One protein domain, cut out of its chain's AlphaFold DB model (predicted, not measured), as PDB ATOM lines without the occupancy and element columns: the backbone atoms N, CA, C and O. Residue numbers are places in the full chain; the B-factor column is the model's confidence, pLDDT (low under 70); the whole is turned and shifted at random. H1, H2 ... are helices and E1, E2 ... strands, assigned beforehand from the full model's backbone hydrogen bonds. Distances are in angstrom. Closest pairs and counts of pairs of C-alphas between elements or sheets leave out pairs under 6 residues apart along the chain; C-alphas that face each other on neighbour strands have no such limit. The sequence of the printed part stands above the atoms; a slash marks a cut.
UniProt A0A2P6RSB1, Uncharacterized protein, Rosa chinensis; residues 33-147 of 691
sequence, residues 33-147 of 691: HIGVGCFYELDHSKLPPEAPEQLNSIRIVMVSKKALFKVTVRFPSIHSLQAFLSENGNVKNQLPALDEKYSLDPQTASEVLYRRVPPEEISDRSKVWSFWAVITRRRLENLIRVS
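Overview. This is residues 33 to 147 of the 691 residues of an uncharacterized protein of Rosa chinensis (UniProt A0A2P6RSB1). A strongly twisted antiparallel sheet of five strands has the short helix H2 packed along one face, over E3. By the start of E2 the small helix H4 grazes the sheet, H1 and H3 are near H4, and H5 lies farther out, clear of the sheet. The printed part has 115 residues, with five named strands and five named helices in the order E1 E2 E3 H1 E4 H2 E5 H3 H4 H5; the sheet's order is E4 E3 E2 E1 E5, and the class is mixed, helices and strands. The whole is compact, with a radius of gyration of the C-alphas of 14.0 A and spans of 41 by 34 by 20 A.

Arrangement. E1, residues 39 to 41, E2, residues 60 to 67, and E3, residues 70 to 75, form a meander, each strand the antiparallel neighbour of the one before. E2 bends by 57 degrees at residue 64, and its pairing is staggered: residues 60 to 62 pair with E1, residues 62 to 67 with E3. N 40 and O 61 are 2.9 A apart, and N 62 and O 74 are 2.8 A apart, both within hydrogen-bond range. The edge strands are E4, residues 100 to 104, with N 102 and O 73 at 2.9 A, and E5, residues 115 to 117, with N 41 and O 115 at 2.8 A. H2, residues 106 to 112, is on the sheet over E3 at a height of 8.0 A, along the strands at 3 degrees on the local plane; the closest C-alphas of H2 and E3 are those of Pro 106 and Lys 70, 5.6 A apart. H4, residues 129 to 132, only grazes the sheet; its closest C-alpha to E2 is that of Trp 132, 5.3 A from that of Ile 60. H4 is close to but not clearly touching H1, residues 78 to 84, H3, residues 119 to 125, and H5, residues 137 to 146; the closest C-alphas are Trp 129 and Leu 81, 7.8 A, Phe 131 and Arg 125, 6.3 A, and Trp 129 and Arg 137, 7.5 A. H1, H3 and H5 are not on the sheet. In H1, H2, H3 and H5 every O i to N i+4 pair is within hydrogen-bond range; H4 is too short for one.

Along the chain. E1 begins at C-alpha 39, (16.619, 23.258, -6.275). E2 measures 20.4 A from first to last C-alpha, E3 16.4 A, E4 13.8 A and H5 14.5 A. H5 ends at C-alpha 146, (28.378, 52.236, -9.457).

Size, cuts and confidence. The two C-alphas farthest apart, Leu 68 and Asn 88, are 41.6 A apart. The printed part has no cut. The links E1 to E2, 18 residues, and H1 to E4, 15 residues, are long. The mean pLDDT of the printed part is 84.6, and residues 88 to 93 and 136 to 147 are under 70.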
ATOM      1  N   HIS A  33      19.704  14.312   2.759       82.62
ATOM      2  CA  HIS A  33      18.558  15.073   2.244       82.62
ATOM      3  C   HIS A  33      18.866  15.957   1.008       82.62
ATOM      4  O   HIS A  33      17.957  16.580   0.445       82.62
ATOM      5  N   ILE A  34      20.132  16.041   0.575       89.19
ATOM      6  CA  ILE A  34      20.592  16.895  -0.531       89.19
ATOM      7  C   ILE A  34      20.609  16.108  -1.852       89.19
ATOM      8  O   ILE A  34      21.564  15.393  -2.177       89.19
ATOM      9  N   GLY A  35      19.551  16.274  -2.648       89.00
ATOM     10  CA  GLY A  35      19.392  15.660  -3.966       89.00
ATOM     11  C   GLY A  35      20.089  16.441  -5.084       89.00
ATOM     12  O   GLY A  35      19.867  17.638  -5.262       89.00
ATOM     13  N   VAL A  36      20.891  15.753  -5.899       92.00
ATOM     14  CA  VAL A  36      21.471  16.327  -7.129       92.00
ATOM     15  C   VAL A  36      20.368  16.567  -8.168       92.00
ATOM     16  O   VAL A  36      19.425  15.787  -8.277       92.00
ATOM     17  N   GLY A  37      20.467  17.669  -8.913       91.00
ATOM     18  CA  GLY A  37      19.447  18.144  -9.853       91.00
ATOM     19  C   GLY A  37      18.258  18.852  -9.192       91.00
ATOM     20  O   GLY A  37      17.417  19.399  -9.899       91.00
ATOM     21  N   CYS A  38      18.181  18.874  -7.857       92.56
ATOM     22  CA  CYS A  38      17.123  19.571  -7.131       92.56
ATOM     23  C   CYS A  38      17.505  21.026  -6.830       92.56
ATOM     24  O   CYS A  38      18.686  21.373  -6.718       92.56
ATOM     25  N   PHE A  39      16.480  21.864  -6.675       95.31
ATOM     26  CA  PHE A  39      16.619  23.258  -6.275       95.31
ATOM     27  C   PHE A  39      16.368  23.418  -4.779       95.31
ATOM     28  O   PHE A  39      15.555  22.699  -4.194       95.31
ATOM     29  N   TYR A  40      17.070  24.373  -4.183       95.88
ATOM     30  CA  TYR A  40      17.038  24.675  -2.760       95.88
ATOM     31  C   TYR A  40      17.048  26.189  -2.538       95.88
ATOM     32  O   TYR A  40      17.663  26.933  -3.305       95.88
ATOM     33  N   GLU A  41      16.365  26.625  -1.486       94.75
ATOM     34  CA  GLU A  41      16.422  27.987  -0.962       94.75
ATOM     35  C   GLU A  41      17.618  28.124  -0.004       94.75
ATOM     36  O   GLU A  41      17.944  27.174   0.712       94.75
ATOM     37  N   LEU A  42      18.289  29.280  -0.021       94.25
ATOM     38  CA  LEU A  42      19.475  29.551   0.800       94.25
ATOM     39  C   LEU A  42      19.118  30.214   2.134       94.25
ATOM     40  O   LEU A  42      18.437  31.242   2.151       94.25
ATOM     41  N   ASP A  43      19.670  29.703   3.236       91.25
ATOM     42  CA  ASP A  43      19.774  30.471   4.478       91.25
ATOM     43  C   ASP A  43      21.011  31.381   4.414       91.25
ATOM     44  O   ASP A  43      22.160  30.948   4.536       91.25
ATOM     45  N   HIS A  44      20.762  32.677   4.230       89.56
ATOM     46  CA  HIS A  44      21.803  33.700   4.151       89.56
ATOM     47  C   HIS A  44      22.542  33.937   5.478       89.56
ATOM     48  O   HIS A  44      23.636  34.496   5.451       89.56
ATOM     49  N   SER A  45      21.994  33.506   6.620       87.62
ATOM     50  CA  SER A  45      22.682  33.558   7.919       87.62
ATOM     51  C   SER A  45      23.727  32.447   8.090       87.62
ATOM     52  O   SER A  45      24.592  32.546   8.960       87.62
ATOM     53  N   LYS A  46      23.669  31.410   7.240       88.94
ATOM     54  CA  LYS A  46      24.552  30.233   7.253       88.94
ATOM     55  C   LYS A  46      25.585  30.214   6.124       88.94
ATOM     56  O   LYS A  46      26.447  29.337   6.102       88.94
ATOM     57  N   LEU A  47      25.514  31.155   5.180       88.50
ATOM     58  CA  LEU A  47      26.478  31.245   4.082       88.50
ATOM     59  C   LEU A  47      27.898  31.541   4.613       88.50
ATOM     60  O   LEU A  47      28.051  32.398   5.485       88.50
ATOM     61  N   PRO A  48      28.949  30.887   4.075       85.88
ATOM     62  CA  PRO A  48      30.328  31.212   4.425       85.88
ATOM     63  C   PRO A  48      30.655  32.695   4.189       85.88
ATOM     64  O   PRO A  48      30.223  33.251   3.179       85.88
ATOM     65  N   PRO A  49      31.520  33.327   5.004       81.12
ATOM     66  CA  PRO A  49      32.050  34.657   4.692       81.12
ATOM     67  C   PRO A  49      32.930  34.668   3.423       81.12
ATOM     68  O   PRO A  49      33.174  35.728   2.857       81.12
ATOM     69  N   GLU A  50      33.375  33.496   2.953       84.75
ATOM     70  CA  GLU A  50      34.065  33.289   1.668       84.75
ATOM     71  C   GLU A  50      33.089  33.035   0.489       84.75
ATOM     72  O   GLU A  50      33.504  32.713  -0.627       84.75
ATOM     73  N   ALA A  51      31.773  33.148   0.704       86.25
ATOM     74  CA  ALA A  51      30.794  33.078  -0.376       86.25
ATOM     75  C   ALA A  51      30.890  34.324  -1.285       86.25
ATOM     76  O   ALA A  51      30.989  35.447  -0.785       86.25
ATOM     77  N   PRO A  52      30.825  34.174  -2.622       87.75
ATOM     78  CA  PRO A  52      30.876  35.315  -3.529       87.75
ATOM     79  C   PRO A  52      29.643  36.213  -3.350       87.75
ATOM     80  O   PRO A  52      28.526  35.719  -3.199       87.75
ATOM     81  N   GLU A  53      29.816  37.535  -3.465       83.81
ATOM     82  CA  GLU A  53      28.745  38.543  -3.294       83.81
ATOM     83  C   GLU A  53      27.491  38.273  -4.154       83.81
ATOM     84  O   GLU A  53      26.364  38.626  -3.793       83.81
ATOM     85  N   GLN A  54      27.684  37.612  -5.298       86.44
ATOM     86  CA  GLN A  54      26.618  37.171  -6.192       86.44
ATOM     87  C   GLN A  54      25.723  36.109  -5.536       86.44
ATOM     88  O   GLN A  54      24.505  36.204  -5.652       86.44
ATOM     89  N   LEU A  55      26.294  35.140  -4.811       89.81
ATOM     90  CA  LEU A  55      25.535  34.115  -4.086       89.81
ATOM     91  C   LEU A  55      24.740  34.747  -2.937       89.81
ATOM     92  O   LEU A  55      23.558  34.463  -2.791       89.81
ATOM     93  N   ASN A  56      25.336  35.704  -2.219       88.06
ATOM     94  CA  ASN A  56      24.652  36.475  -1.170       88.06
ATOM     95  C   ASN A  56      23.469  37.315  -1.703       88.06
ATOM     96  O   ASN A  56      22.626  37.753  -0.925       88.06
ATOM     97  N   SER A  57      23.386  37.533  -3.021       89.88
ATOM     98  CA  SER A  57      22.273  38.227  -3.687       89.88
ATOM     99  C   SER A  57      21.159  37.288  -4.181       89.88
ATOM    100  O   SER A  57      20.054  37.756  -4.479       89.88
ATOM    101  N   ILE A  58      21.441  35.985  -4.289       93.69
ATOM    102  CA  ILE A  58      20.572  34.949  -4.861       93.69
ATOM    103  C   ILE A  58      19.852  34.188  -3.753       93.69
ATOM    104  O   ILE A  58      20.434  33.891  -2.725       93.69
ATOM    105  N   ARG A  59      18.585  33.850  -3.983       93.50
ATOM    106  CA  ARG A  59      17.691  33.184  -3.030       93.50
ATOM    107  C   ARG A  59      17.570  31.677  -3.276       93.50
ATOM    108  O   ARG A  59      17.389  30.921  -2.329       93.50
ATOM    109  N   ILE A  60      17.655  31.248  -4.540       94.50
ATOM    110  CA  ILE A  60      17.435  29.858  -4.975       94.50
ATOM    111  C   ILE A  60      18.595  29.370  -5.845       94.50
ATOM    112  O   ILE A  60      19.007  30.045  -6.792       94.50
ATOM    113  N   VAL A  61      19.084  28.162  -5.554       95.62
ATOM    114  CA  VAL A  61      20.194  27.503  -6.261       95.62
ATOM    115  C   VAL A  61      19.848  26.062  -6.636       95.62
ATOM    116  O   VAL A  61      18.983  25.445  -6.024       95.62
ATOM    117  N   MET A  62      20.552  25.499  -7.618       95.69
ATOM    118  CA  MET A  62      20.445  24.093  -8.023       95.69
ATOM    119  C   MET A  62      21.680  23.307  -7.574       95.69
ATOM    120  O   MET A  62      22.809  23.699  -7.883       95.69
ATOM    121  N   VAL A  63      21.506  22.157  -6.921       96.06
ATOM    122  CA  VAL A  63      22.633  21.264  -6.597       96.06
ATOM    123  C   VAL A  63      23.065  20.529  -7.864       96.06
ATOM    124  O   VAL A  63      22.384  19.625  -8.340       96.06
ATOM    125  N   SER A  64      24.211  20.906  -8.432       94.56
ATOM    126  CA  SER A  64      24.698  20.350  -9.704       94.56
ATOM    127  C   SER A  64      25.576  19.106  -9.546       94.56
ATOM    128  O   SER A  64      25.630  18.278 -10.452       94.56
ATOM    129  N   LYS A  65      26.263  18.958  -8.406       93.12
ATOM    130  CA  LYS A  65      27.085  17.784  -8.083       93.12
ATOM    131  C   LYS A  65      27.208  17.619  -6.568       93.12
ATOM    132  O   LYS A  65      27.481  18.592  -5.871       93.12
ATOM    133  N   LYS A  66      27.079  16.382  -6.084       92.06
ATOM    134  CA  LYS A  66      27.405  15.959  -4.713       92.06
ATOM    135  C   LYS A  66      28.641  15.052  -4.763       92.06
ATOM    136  O   LYS A  66      28.752  14.216  -5.660       92.06
ATOM    137  N   ALA A  67      29.579  15.239  -3.842       86.75
ATOM    138  CA  ALA A  67      30.782  14.426  -3.663       86.75
ATOM    139  C   ALA A  67      31.147  14.364  -2.168       86.75
ATOM    140  O   ALA A  67      30.756  15.247  -1.410       86.75
ATOM    141  N   LEU A  68      31.929  13.354  -1.762       80.88
ATOM    142  CA  LEU A  68      32.217  13.018  -0.350       80.88
ATOM    143  C   LEU A  68      32.742  14.179   0.514       80.88
ATOM    144  O   LEU A  68      32.566  14.164   1.726       80.88
ATOM    145  N   PHE A  69      33.376  15.176  -0.105       83.31
ATOM    146  CA  PHE A  69      33.952  16.347   0.562       83.31
ATOM    147  C   PHE A  69      33.495  17.673  -0.070       83.31
ATOM    148  O   PHE A  69      34.148  18.690   0.132       83.31
ATOM    149  N   LYS A  70      32.461  17.677  -0.932       91.44
ATOM    150  CA  LYS A  70      32.083  18.884  -1.694       91.44
ATOM    151  C   LYS A  70      30.687  18.813  -2.314       91.44
ATOM    152  O   LYS A  70      30.386  17.881  -3.064       91.44
ATOM    153  N   VAL A  71      29.878  19.851  -2.112       93.12
ATOM    154  CA  VAL A  71      28.584  20.049  -2.787       93.12
ATOM    155  C   VAL A  71      28.688  21.267  -3.708       93.12
ATOM    156  O   VAL A  71      28.891  22.389  -3.251       93.12
ATOM    157  N   THR A  72      28.564  21.069  -5.022       94.75
ATOM    158  CA  THR A  72      28.653  22.145  -6.023       94.75
ATOM    159  C   THR A  72      27.260  22.615  -6.421       94.75
ATOM    160  O   THR A  72      26.526  21.909  -7.123       94.75
ATOM    161  N   VAL A  73      26.919  23.838  -6.030       95.69
ATOM    162  CA  VAL A  73      25.685  24.522  -6.431       95.69
ATOM    163  C   VAL A  73      25.905  25.366  -7.687       95.69
ATOM    164  O   VAL A  73      26.994  25.904  -7.907       95.69
ATOM    165  N   ARG A  74      24.868  25.493  -8.514       95.50
ATOM    166  CA  ARG A  74      24.795  26.433  -9.637       95.50
ATOM    167  C   ARG A  74      23.631  27.382  -9.449       95.50
ATOM    168  O   ARG A  74      22.596  27.002  -8.906       95.50
ATOM    169  N   PHE A  75      23.807  28.603  -9.922       95.00
ATOM    170  CA  PHE A  75      22.829  29.669  -9.786       95.00
ATOM    171  C   PHE A  75      22.877  30.584 -11.009       95.00
ATOM    172  O   PHE A  75      23.886  30.597 -11.718       95.00
ATOM    173  N   PRO A  76      21.793  31.312 -11.312       93.88
ATOM    174  CA  PRO A  76      21.815  32.254 -12.411       93.88
ATOM    175  C   PRO A  76      22.544  33.523 -11.979       93.88
ATOM    176  O   PRO A  76      22.313  34.036 -10.881       93.88
ATOM    177  N   SER A  77      23.405  34.064 -12.839       92.25
ATOM    178  CA  SER A  77      23.947  35.393 -12.600       92.25
ATOM    179  C   SER A  77      22.828  36.434 -12.623       92.25
ATOM    180  O   SER A  77      21.775  36.279 -13.246       92.25
ATOM    181  N   ILE A  78      23.102  37.561 -11.979       90.19
ATOM    182  CA  ILE A  78      22.300  38.784 -12.060       90.19
ATOM    183  C   ILE A  78      21.955  39.159 -13.513       90.19
ATOM    184  O   ILE A  78      20.837  39.601 -13.778       90.19
ATOM    185  N   HIS A  79      22.882  38.960 -14.454       89.31
ATOM    186  CA  HIS A  79      22.672  39.282 -15.864       89.31
ATOM    187  C   HIS A  79      21.756  38.255 -16.542       89.31
ATOM    188  O   HIS A  79      20.824  38.653 -17.239       89.31
ATOM    189  N   SER A  80      21.946  36.959 -16.267       90.38
ATOM    190  CA  SER A  80      21.053  35.881 -16.719       90.38
ATOM    191  C   SER A  80      19.620  36.068 -16.214       90.38
ATOM    192  O   SER A  80      18.677  35.962 -16.998       90.38
ATOM    193  N   LEU A  81      19.445  36.431 -14.937       90.56
ATOM    194  CA  LEU A  81      18.138  36.785 -14.369       90.56
ATOM    195  C   LEU A  81      17.532  38.019 -15.039       90.56
ATOM    196  O   LEU A  81      16.347  38.020 -15.360       90.56
ATOM    197  N   GLN A  82      18.316  39.076 -15.259       87.44
ATOM    198  CA  GLN A  82      17.815  40.287 -15.910       87.44
ATOM    199  C   GLN A  82      17.399  40.041 -17.361       87.44
ATOM    200  O   GLN A  82      16.366  40.574 -17.761       87.44
ATOM    201  N   ALA A  83      18.145  39.238 -18.123       88.12
ATOM    202  CA  ALA A  83      17.775  38.846 -19.481       88.12
ATOM    203  C   ALA A  83      16.480  38.018 -19.479       88.12
ATOM    204  O   ALA A  83      15.477  38.450 -20.044       88.12
ATOM    205  N   PHE A  84      16.463  36.905 -18.739       88.25
ATOM    206  CA  PHE A  84      15.316  35.995 -18.639       88.25
ATOM    207  C   PHE A  84      14.026  36.683 -18.148       88.25
ATOM    208  O   PHE A  84      12.941  36.399 -18.645       88.25
ATOM    209  N   LEU A  85      14.130  37.638 -17.213       87.69
ATOM    210  CA  LEU A  85      12.998  38.411 -16.669       87.69
ATOM    211  C   LEU A  85      12.727  39.737 -17.416       87.69
ATOM    212  O   LEU A  85      12.021  40.612 -16.901       87.69
ATOM    213  N   SER A  86      13.321  39.923 -18.598       82.44
ATOM    214  CA  SER A  86      13.005  41.017 -19.536       82.44
ATOM    215  C   SER A  86      12.674  40.509 -20.944       82.44
ATOM    216  O   SER A  86      12.132  41.253 -21.760       82.44
ATOM    217  N   GLU A  87      12.981  39.248 -21.237       77.19
ATOM    218  CA  GLU A  87      12.560  38.551 -22.440       77.19
ATOM    219  C   GLU A  87      11.072  38.187 -22.325       77.19
ATOM    220  O   GLU A  87      10.688  37.238 -21.645       77.19
ATOM    221  N   ASN A  88      10.210  38.932 -23.026       55.56
ATOM    222  CA  ASN A  88       8.754  38.705 -23.073       55.56
ATOM    223  C   ASN A  88       8.348  37.386 -23.786       55.56
ATOM    224  O   ASN A  88       7.205  37.230 -24.220       55.56
ATOM    225  N   GLY A  89       9.271  36.432 -23.929       53.84
ATOM    226  CA  GLY A  89       9.035  35.128 -24.530       53.84
ATOM    227  C   GLY A  89       8.054  34.302 -23.701       53.84
ATOM    228  O   GLY A  89       8.305  33.953 -22.543       53.84
ATOM    229  N   ASN A  90       6.936  33.910 -24.315       50.69
ATOM    230  CA  ASN A  90       5.950  33.032 -23.681       50.69
ATOM    231  C   ASN A  90       6.364  31.545 -23.728       50.69
ATOM    232  O   ASN A  90       5.526  30.651 -23.834       50.69
ATOM    233  N   VAL A  91       7.672  31.277 -23.644       56.16
ATOM    234  CA  VAL A  91       8.196  29.932 -23.415       56.16
ATOM    235  C   VAL A  91       7.828  29.556 -21.982       56.16
ATOM    236  O   VAL A  91       8.188  30.251 -21.022       56.16
ATOM    237  N   LYS A  92       7.035  28.495 -21.839       55.88
ATOM    238  CA  LYS A  92       6.747  27.863 -20.550       55.88
ATOM    239  C   LYS A  92       7.894  26.908 -20.210       55.88
ATOM    240  O   LYS A  92       8.513  26.350 -21.110       55.88
ATOM    241  N   ASN A  93       8.163  26.721 -18.922       60.53
ATOM    242  CA  ASN A  93       9.125  25.746 -18.387       60.53
ATOM    243  C   ASN A  93      10.613  26.013 -18.717       60.53
ATOM    244  O   ASN A  93      11.461  25.179 -18.409       60.53
ATOM    245  N   GLN A  94      10.961  27.161 -19.310       76.12
ATOM    246  CA  GLN A  94      12.358  27.579 -19.444       76.12
ATOM    247  C   GLN A  94      12.839  28.220 -18.135       76.12
ATOM    248  O   GLN A  94      12.101  28.972 -17.503       76.12
ATOM    249  N   LEU A  95      14.073  27.918 -17.733       84.88
ATOM    250  CA  LEU A  95      14.731  28.472 -16.548       84.88
ATOM    251  C   LEU A  95      15.754  29.547 -16.955       84.88
ATOM    252  O   LEU A  95      16.277  29.480 -18.073       84.88
ATOM    253  N   PRO A  96      16.097  30.502 -16.067       88.56
ATOM    254  CA  PRO A  96      17.234  31.383 -16.299       88.56
ATOM    255  C   PRO A  96      18.520  30.556 -16.426       88.56
ATOM    256  O   PRO A  96      18.689  29.537 -15.752       88.56
ATOM    257  N   ALA A  97      19.444  31.002 -17.279       90.06
ATOM    258  CA  ALA A  97      20.728  30.331 -17.445       90.06
ATOM    259  C   ALA A  97      21.471  30.286 -16.100       90.06
ATOM    260  O   ALA A  97      21.749  31.326 -15.516       90.06
ATOM    261  N   LEU A  98      21.783  29.082 -15.610       92.25
ATOM    262  CA  LEU A  98      22.513  28.862 -14.356       92.25
ATOM    263  C   LEU A  98      24.027  28.967 -14.598       92.25
ATOM    264  O   LEU A  98      24.763  27.994 -14.411       92.25
ATOM    265  N   ASP A  99      24.483  30.101 -15.127       91.50
ATOM    266  CA  ASP A  99      25.858  30.331 -15.585       91.50
ATOM    267  C   ASP A  99      26.893  30.270 -14.454       91.50
ATOM    268  O   ASP A  99      27.965  29.689 -14.654       91.50
ATOM    269  N   GLU A 100      26.542  30.733 -13.255       94.00
ATOM    270  CA  GLU A 100      27.435  30.740 -12.095       94.00
ATOM    271  C   GLU A 100      27.476  29.405 -11.340       94.00
ATOM    272  O   GLU A 100      26.570  28.564 -11.408       94.00
ATOM    273  N   LYS A 101      28.565  29.207 -10.588       94.38
ATOM    274  CA  LYS A 101      28.786  28.029  -9.740       94.38
ATOM    275  C   LYS A 101      29.561  28.394  -8.475       94.38
ATOM    276  O   LYS A 101      30.551  29.117  -8.536       94.38
ATOM    277  N   TYR A 102      29.167  27.813  -7.351       93.88
ATOM    278  CA  TYR A 102      29.929  27.843  -6.100       93.88
ATOM    279  C   TYR A 102      30.050  26.418  -5.550       93.88
ATOM    280  O   TYR A 102      29.508  25.465  -6.119       93.88
ATOM    281  N   SER A 103      30.819  26.211  -4.489       93.69
ATOM    282  CA  SER A 103      30.874  24.909  -3.829       93.69
ATOM    283  C   SER A 103      31.057  25.062  -2.336       93.69
ATOM    284  O   SER A 103      31.946  25.783  -1.899       93.69
ATOM    285  N   LEU A 104      30.218  24.341  -1.606       92.38
ATOM    286  CA  LEU A 104      30.151  24.289  -0.157       92.38
ATOM    287  C   LEU A 104      30.780  22.982   0.330       92.38
ATOM    288  O   LEU A 104      30.747  21.966  -0.380       92.38
ATOM    289  N   ASP A 105      31.293  22.997   1.553       90.88
ATOM    290  CA  ASP A 105      31.630  21.770   2.265       90.88
ATOM    291  C   ASP A 105      30.345  21.041   2.702       90.88
ATOM    292  O   ASP A 105      29.301  21.682   2.857       90.88
ATOM    293  N   PRO A 106      30.366  19.707   2.880       89.25
ATOM    294  CA  PRO A 106      29.162  18.903   3.110       89.25
ATOM    295  C   PRO A 106      28.297  19.376   4.287       89.25
ATOM    296  O   PRO A 106      27.094  19.550   4.119       89.25
ATOM    297  N   GLN A 107      28.914  19.660   5.439       88.06
ATOM    298  CA  GLN A 107      28.224  20.130   6.648       88.06
ATOM    299  C   GLN A 107      27.592  21.517   6.445       88.06
ATOM    300  O   GLN A 107      26.417  21.729   6.747       88.06
ATOM    301  N   THR A 108      28.325  22.453   5.835       90.75
ATOM    302  CA  THR A 108      27.797  23.788   5.522       90.75
ATOM    303  C   THR A 108      26.692  23.727   4.468       90.75
ATOM    304  O   THR A 108      25.738  24.493   4.539       90.75
ATOM    305  N   ALA A 109      26.768  22.797   3.513       91.69
ATOM    306  CA  ALA A 109      25.713  22.585   2.527       91.69
ATOM    307  C   ALA A 109      24.397  22.123   3.170       91.69
ATOM    308  O   ALA A 109      23.339  22.568   2.731       91.69
ATOM    309  N   SER A 110      24.449  21.288   4.213       90.06
ATOM    310  CA  SER A 110      23.259  20.869   4.967       90.06
ATOM    311  C   SER A 110      22.636  21.970   5.831       90.06
ATOM    312  O   SER A 110      21.425  21.965   6.015       90.06
ATOM    313  N   GLU A 111      23.416  22.941   6.318       90.69
ATOM    314  CA  GLU A 111      22.857  24.112   7.017       90.69
ATOM    315  C   GLU A 111      22.317  25.173   6.045       90.69
ATOM    316  O   GLU A 111      21.269  25.767   6.284       90.69
ATOM    317  N   VAL A 112      23.015  25.410   4.931       93.31
ATOM    318  CA  VAL A 112      22.679  26.463   3.959       93.31
ATOM    319  C   VAL A 112      21.472  26.104   3.089       93.31
ATOM    320  O   VAL A 112      20.672  26.984   2.773       93.31
ATOM    321  N   LEU A 113      21.326  24.843   2.669       93.19
ATOM    322  CA  LEU A 113      20.294  24.398   1.718       93.19
ATOM    323  C   LEU A 113      18.997  23.978   2.438       93.19
ATOM    324  O   LEU A 113      18.429  22.920   2.170       93.19
ATOM    325  N   TYR A 114      18.537  24.818   3.366       90.75
ATOM    326  CA  TYR A 114      17.555  24.477   4.404       90.75
ATOM    327  C   TYR A 114      16.165  24.044   3.897       90.75
ATOM    328  O   TYR A 114      15.445  23.335   4.601       90.75
ATOM    329  N   ARG A 115      15.756  24.459   2.689       92.62
ATOM    330  CA  ARG A 115      14.465  24.084   2.087       92.62
ATOM    331  C   ARG A 115      14.637  23.655   0.635       92.62
ATOM    332  O   ARG A 115      15.073  24.441  -0.201       92.62
ATOM    333  N   ARG A 116      14.189  22.441   0.310       93.38
ATOM    334  CA  ARG A 116      14.026  21.970  -1.075       93.38
ATOM    335  C   ARG A 116      12.835  22.673  -1.736       93.38
ATOM    336  O   ARG A 116      11.763  22.759  -1.140       93.38
ATOM    337  N   VAL A 117      13.010  23.141  -2.968       92.88
ATOM    338  CA  VAL A 117      11.968  23.821  -3.755       92.88
ATOM    339  C   VAL A 117      11.334  22.816  -4.737       92.88
ATOM    340  O   VAL A 117      12.076  22.217  -5.524       92.88
ATOM    341  N   PRO A 118      10.005  22.588  -4.708       92.00
ATOM    342  CA  PRO A 118       9.335  21.663  -5.628       92.00
ATOM    343  C   PRO A 118       9.370  22.144  -7.096       92.00
ATOM    344  O   PRO A 118       9.253  23.351  -7.329       92.00
ATOM    345  N   PRO A 119       9.488  21.248  -8.100       87.75
ATOM    346  CA  PRO A 119       9.453  21.608  -9.527       87.75
ATOM    347  C   PRO A 119       8.222  22.419  -9.956       87.75
ATOM    348  O   PRO A 119       8.297  23.237 -10.877       87.75
ATOM    349  N   GLU A 120       7.101  22.214  -9.273       88.06
ATOM    350  CA  GLU A 120       5.828  22.899  -9.472       88.06
ATOM    351  C   GLU A 120       5.954  24.373  -9.060       88.06
ATOM    352  O   GLU A 120       5.698  25.268  -9.864       88.06
ATOM    353  N   GLU A 121       6.485  24.637  -7.858       90.88
ATOM    354  CA  GLU A 121       6.726  26.001  -7.367       90.88
ATOM    355  C   GLU A 121       7.700  26.761  -8.282       90.88
ATOM    356  O   GLU A 121       7.503  27.946  -8.552       90.88
ATOM    357  N   ILE A 122       8.727  26.081  -8.805       89.81
ATOM    358  CA  ILE A 122       9.657  26.669  -9.781       89.81
ATOM    359  C   ILE A 122       8.928  27.003 -11.083       89.81
ATOM    360  O   ILE A 122       9.126  28.087 -11.630       89.81
ATOM    361  N   SER A 123       8.075  26.108 -11.580       86.50
ATOM    362  CA  SER A 123       7.325  26.331 -12.819       86.50
ATOM    363  C   SER A 123       6.424  27.566 -12.709       86.50
ATOM    364  O   SER A 123       6.469  28.427 -13.591       86.50
ATOM    365  N   ASP A 124       5.717  27.714 -11.587       87.50
ATOM    366  CA  ASP A 124       4.821  28.845 -11.317       87.50
ATOM    367  C   ASP A 124       5.569  30.159 -11.032       87.50
ATOM    368  O   ASP A 124       5.190  31.226 -11.525       87.50
ATOM    369  N   ARG A 125       6.634  30.113 -10.217       88.94
ATOM    370  CA  ARG A 125       7.298  31.312  -9.665       88.94
ATOM    371  C   ARG A 125       8.588  31.710 -10.379       88.94
ATOM    372  O   ARG A 125       9.099  32.800 -10.125       88.94
ATOM    373  N   SER A 126       9.088  30.910 -11.325       87.94
ATOM    374  CA  SER A 126      10.306  31.204 -12.104       87.94
ATOM    375  C   SER A 126      10.307  32.586 -12.764       87.94
ATOM    376  O   SER A 126      11.370  33.194 -12.869       87.94
ATOM    377  N   LYS A 127       9.150  33.123 -13.173       88.12
ATOM    378  CA  LYS A 127       9.045  34.459 -13.793       88.12
ATOM    379  C   LYS A 127       8.981  35.623 -12.782       88.12
ATOM    380  O   LYS A 127       8.716  36.758 -13.172       88.12
ATOM    381  N   VAL A 128       9.251  35.377 -11.495       89.44
ATOM    382  CA  VAL A 128       9.234  36.384 -10.418       89.44
ATOM    383  C   VAL A 128      10.655  36.697  -9.936       89.44
ATOM    384  O   VAL A 128      11.414  35.808  -9.565       89.44
ATOM    385  N   TRP A 129      11.023  37.983  -9.873       89.75
ATOM    386  CA  TRP A 129      12.362  38.408  -9.424       89.75
ATOM    387  C   TRP A 129      12.686  37.967  -7.985       89.75
ATOM    388  O   TRP A 129      13.747  37.404  -7.731       89.75
ATOM    389  N   SER A 130      11.759  38.188  -7.048       90.56
ATOM    390  CA  SER A 130      11.926  37.861  -5.623       90.56
ATOM    391  C   SER A 130      11.878  36.362  -5.306       90.56
ATOM    392  O   SER A 130      12.156  35.979  -4.174       90.56
ATOM    393  N   PHE A 131      11.551  35.513  -6.284       93.25
ATOM    394  CA  PHE A 131      11.734  34.069  -6.166       93.25
ATOM    395  C   PHE A 131      13.226  33.718  -6.260       93.25
ATOM    396  O   PHE A 131      13.751  33.028  -5.395       93.25
ATOM    397  N   TRP A 132      13.932  34.276  -7.250       93.12
ATOM    398  CA  TRP A 132      15.350  33.986  -7.500       93.12
ATOM    399  C   TRP A 132      16.345  34.804  -6.678       93.12
ATOM    400  O   TRP A 132      17.460  34.330  -6.476       93.12
ATOM    401  N   ALA A 133      16.004  36.022  -6.250       91.06
ATOM    402  CA  ALA A 133      16.967  36.960  -5.667       91.06
ATOM    403  C   ALA A 133      16.408  37.723  -4.458       91.06
ATOM    404  O   ALA A 133      15.283  38.226  -4.488       91.06
ATOM    405  N   VAL A 134      17.233  37.864  -3.414       86.88
ATOM    406  CA  VAL A 134      16.912  38.653  -2.208       86.88
ATOM    407  C   VAL A 134      17.152  40.146  -2.448       86.88
ATOM    408  O   VAL A 134      16.408  40.992  -1.948       86.88
ATOM    409  N   ILE A 135      18.147  40.505  -3.269       78.38
ATOM    410  CA  ILE A 135      18.378  41.905  -3.636       78.38
ATOM    411  C   ILE A 135      17.224  42.434  -4.500       78.38
ATOM    412  O   ILE A 135      16.884  41.862  -5.535       78.38
ATOM    413  N   THR A 136      16.615  43.560  -4.118       68.69
ATOM    414  CA  THR A 136      15.548  44.168  -4.929       68.69
ATOM    415  C   THR A 136      16.107  44.720  -6.246       68.69
ATOM    416  O   THR A 136      17.192  45.309  -6.263       68.69
ATOM    417  N   ARG A 137      15.348  44.596  -7.351       60.81
ATOM    418  CA  ARG A 137      15.757  45.058  -8.700       60.81
ATOM    419  C   ARG A 137      16.305  46.500  -8.677       60.81
ATOM    420  O   ARG A 137      17.381  46.756  -9.203       60.81
ATOM    421  N   ARG A 138      15.655  47.398  -7.919       59.22
ATOM    422  CA  ARG A 138      16.088  48.796  -7.692       59.22
ATOM    423  C   ARG A 138      17.416  48.933  -6.928       59.22
ATOM    424  O   ARG A 138      18.213  49.808  -7.260       59.22
ATOM    425  N   ARG A 139      17.674  48.129  -5.883       60.66
ATOM    426  CA  ARG A 139      18.956  48.160  -5.136       60.66
ATOM    427  C   ARG A 139      20.093  47.710  -6.059       60.66
ATOM    428  O   ARG A 139      21.132  48.361  -6.119       60.66
ATOM    429  N   LEU A 140      19.837  46.680  -6.863       60.00
ATOM    430  CA  LEU A 140      20.773  46.137  -7.843       60.00
ATOM    431  C   LEU A 140      21.074  47.082  -9.024       60.00
ATOM    432  O   LEU A 140      22.238  47.259  -9.375       60.00
ATOM    433  N   GLU A 141      20.058  47.725  -9.608       60.94
ATOM    434  CA  GLU A 141      20.224  48.740 -10.666       60.94
ATOM    435  C   GLU A 141      21.187  49.863 -10.239       60.94
ATOM    436  O   GLU A 141      21.962  50.371 -11.052       60.94
ATOM    437  N   ASN A 142      21.184  50.219  -8.950       55.66
ATOM    438  CA  ASN A 142      22.122  51.182  -8.383       55.66
ATOM    439  C   ASN A 142      23.536  50.599  -8.188       55.66
ATOM    440  O   ASN A 142      24.498  51.296  -8.502       55.66
ATOM    441  N   LEU A 143      23.685  49.341  -7.747       55.84
ATOM    442  CA  LEU A 143      24.997  48.676  -7.631       55.84
ATOM    443  C   LEU A 143      25.704  48.560  -8.992       55.84
ATOM    444  O   LEU A 143      26.845  49.006  -9.133       55.84
ATOM    445  N   ILE A 144      25.017  48.039 -10.015       57.34
ATOM    446  CA  ILE A 144      25.580  47.876 -11.370       57.34
ATOM    447  C   ILE A 144      26.068  49.230 -11.907       57.34
ATOM    448  O   ILE A 144      27.168  49.332 -12.451       57.34
ATOM    449  N   ARG A 145      25.292  50.297 -11.677       49.53
ATOM    450  CA  ARG A 145      25.602  51.671 -12.103       49.53
ATOM    451  C   ARG A 145      26.793  52.313 -11.374       49.53
ATOM    452  O   ARG A 145      27.317  53.313 -11.866       49.53
ATOM    453  N   VAL A 146      27.208  51.774 -10.228       40.31
ATOM    454  CA  VAL A 146      28.378  52.236  -9.457       40.31
ATOM    455  C   VAL A 146      29.655  51.472  -9.837       40.31
ATOM    456  O   VAL A 146      30.750  51.999  -9.650       40.31
ATOM    457  N   SER A 147      29.544  50.284 -10.440       36.53
ATOM    458  CA  SER A 147      30.708  49.511 -10.891       36.53
ATOM    459  C   SER A 147      31.470  50.220 -12.038       36.53
ATOM    460  O   SER A 147      30.889  50.511 -13.088       36.53
TER     461      SER A 147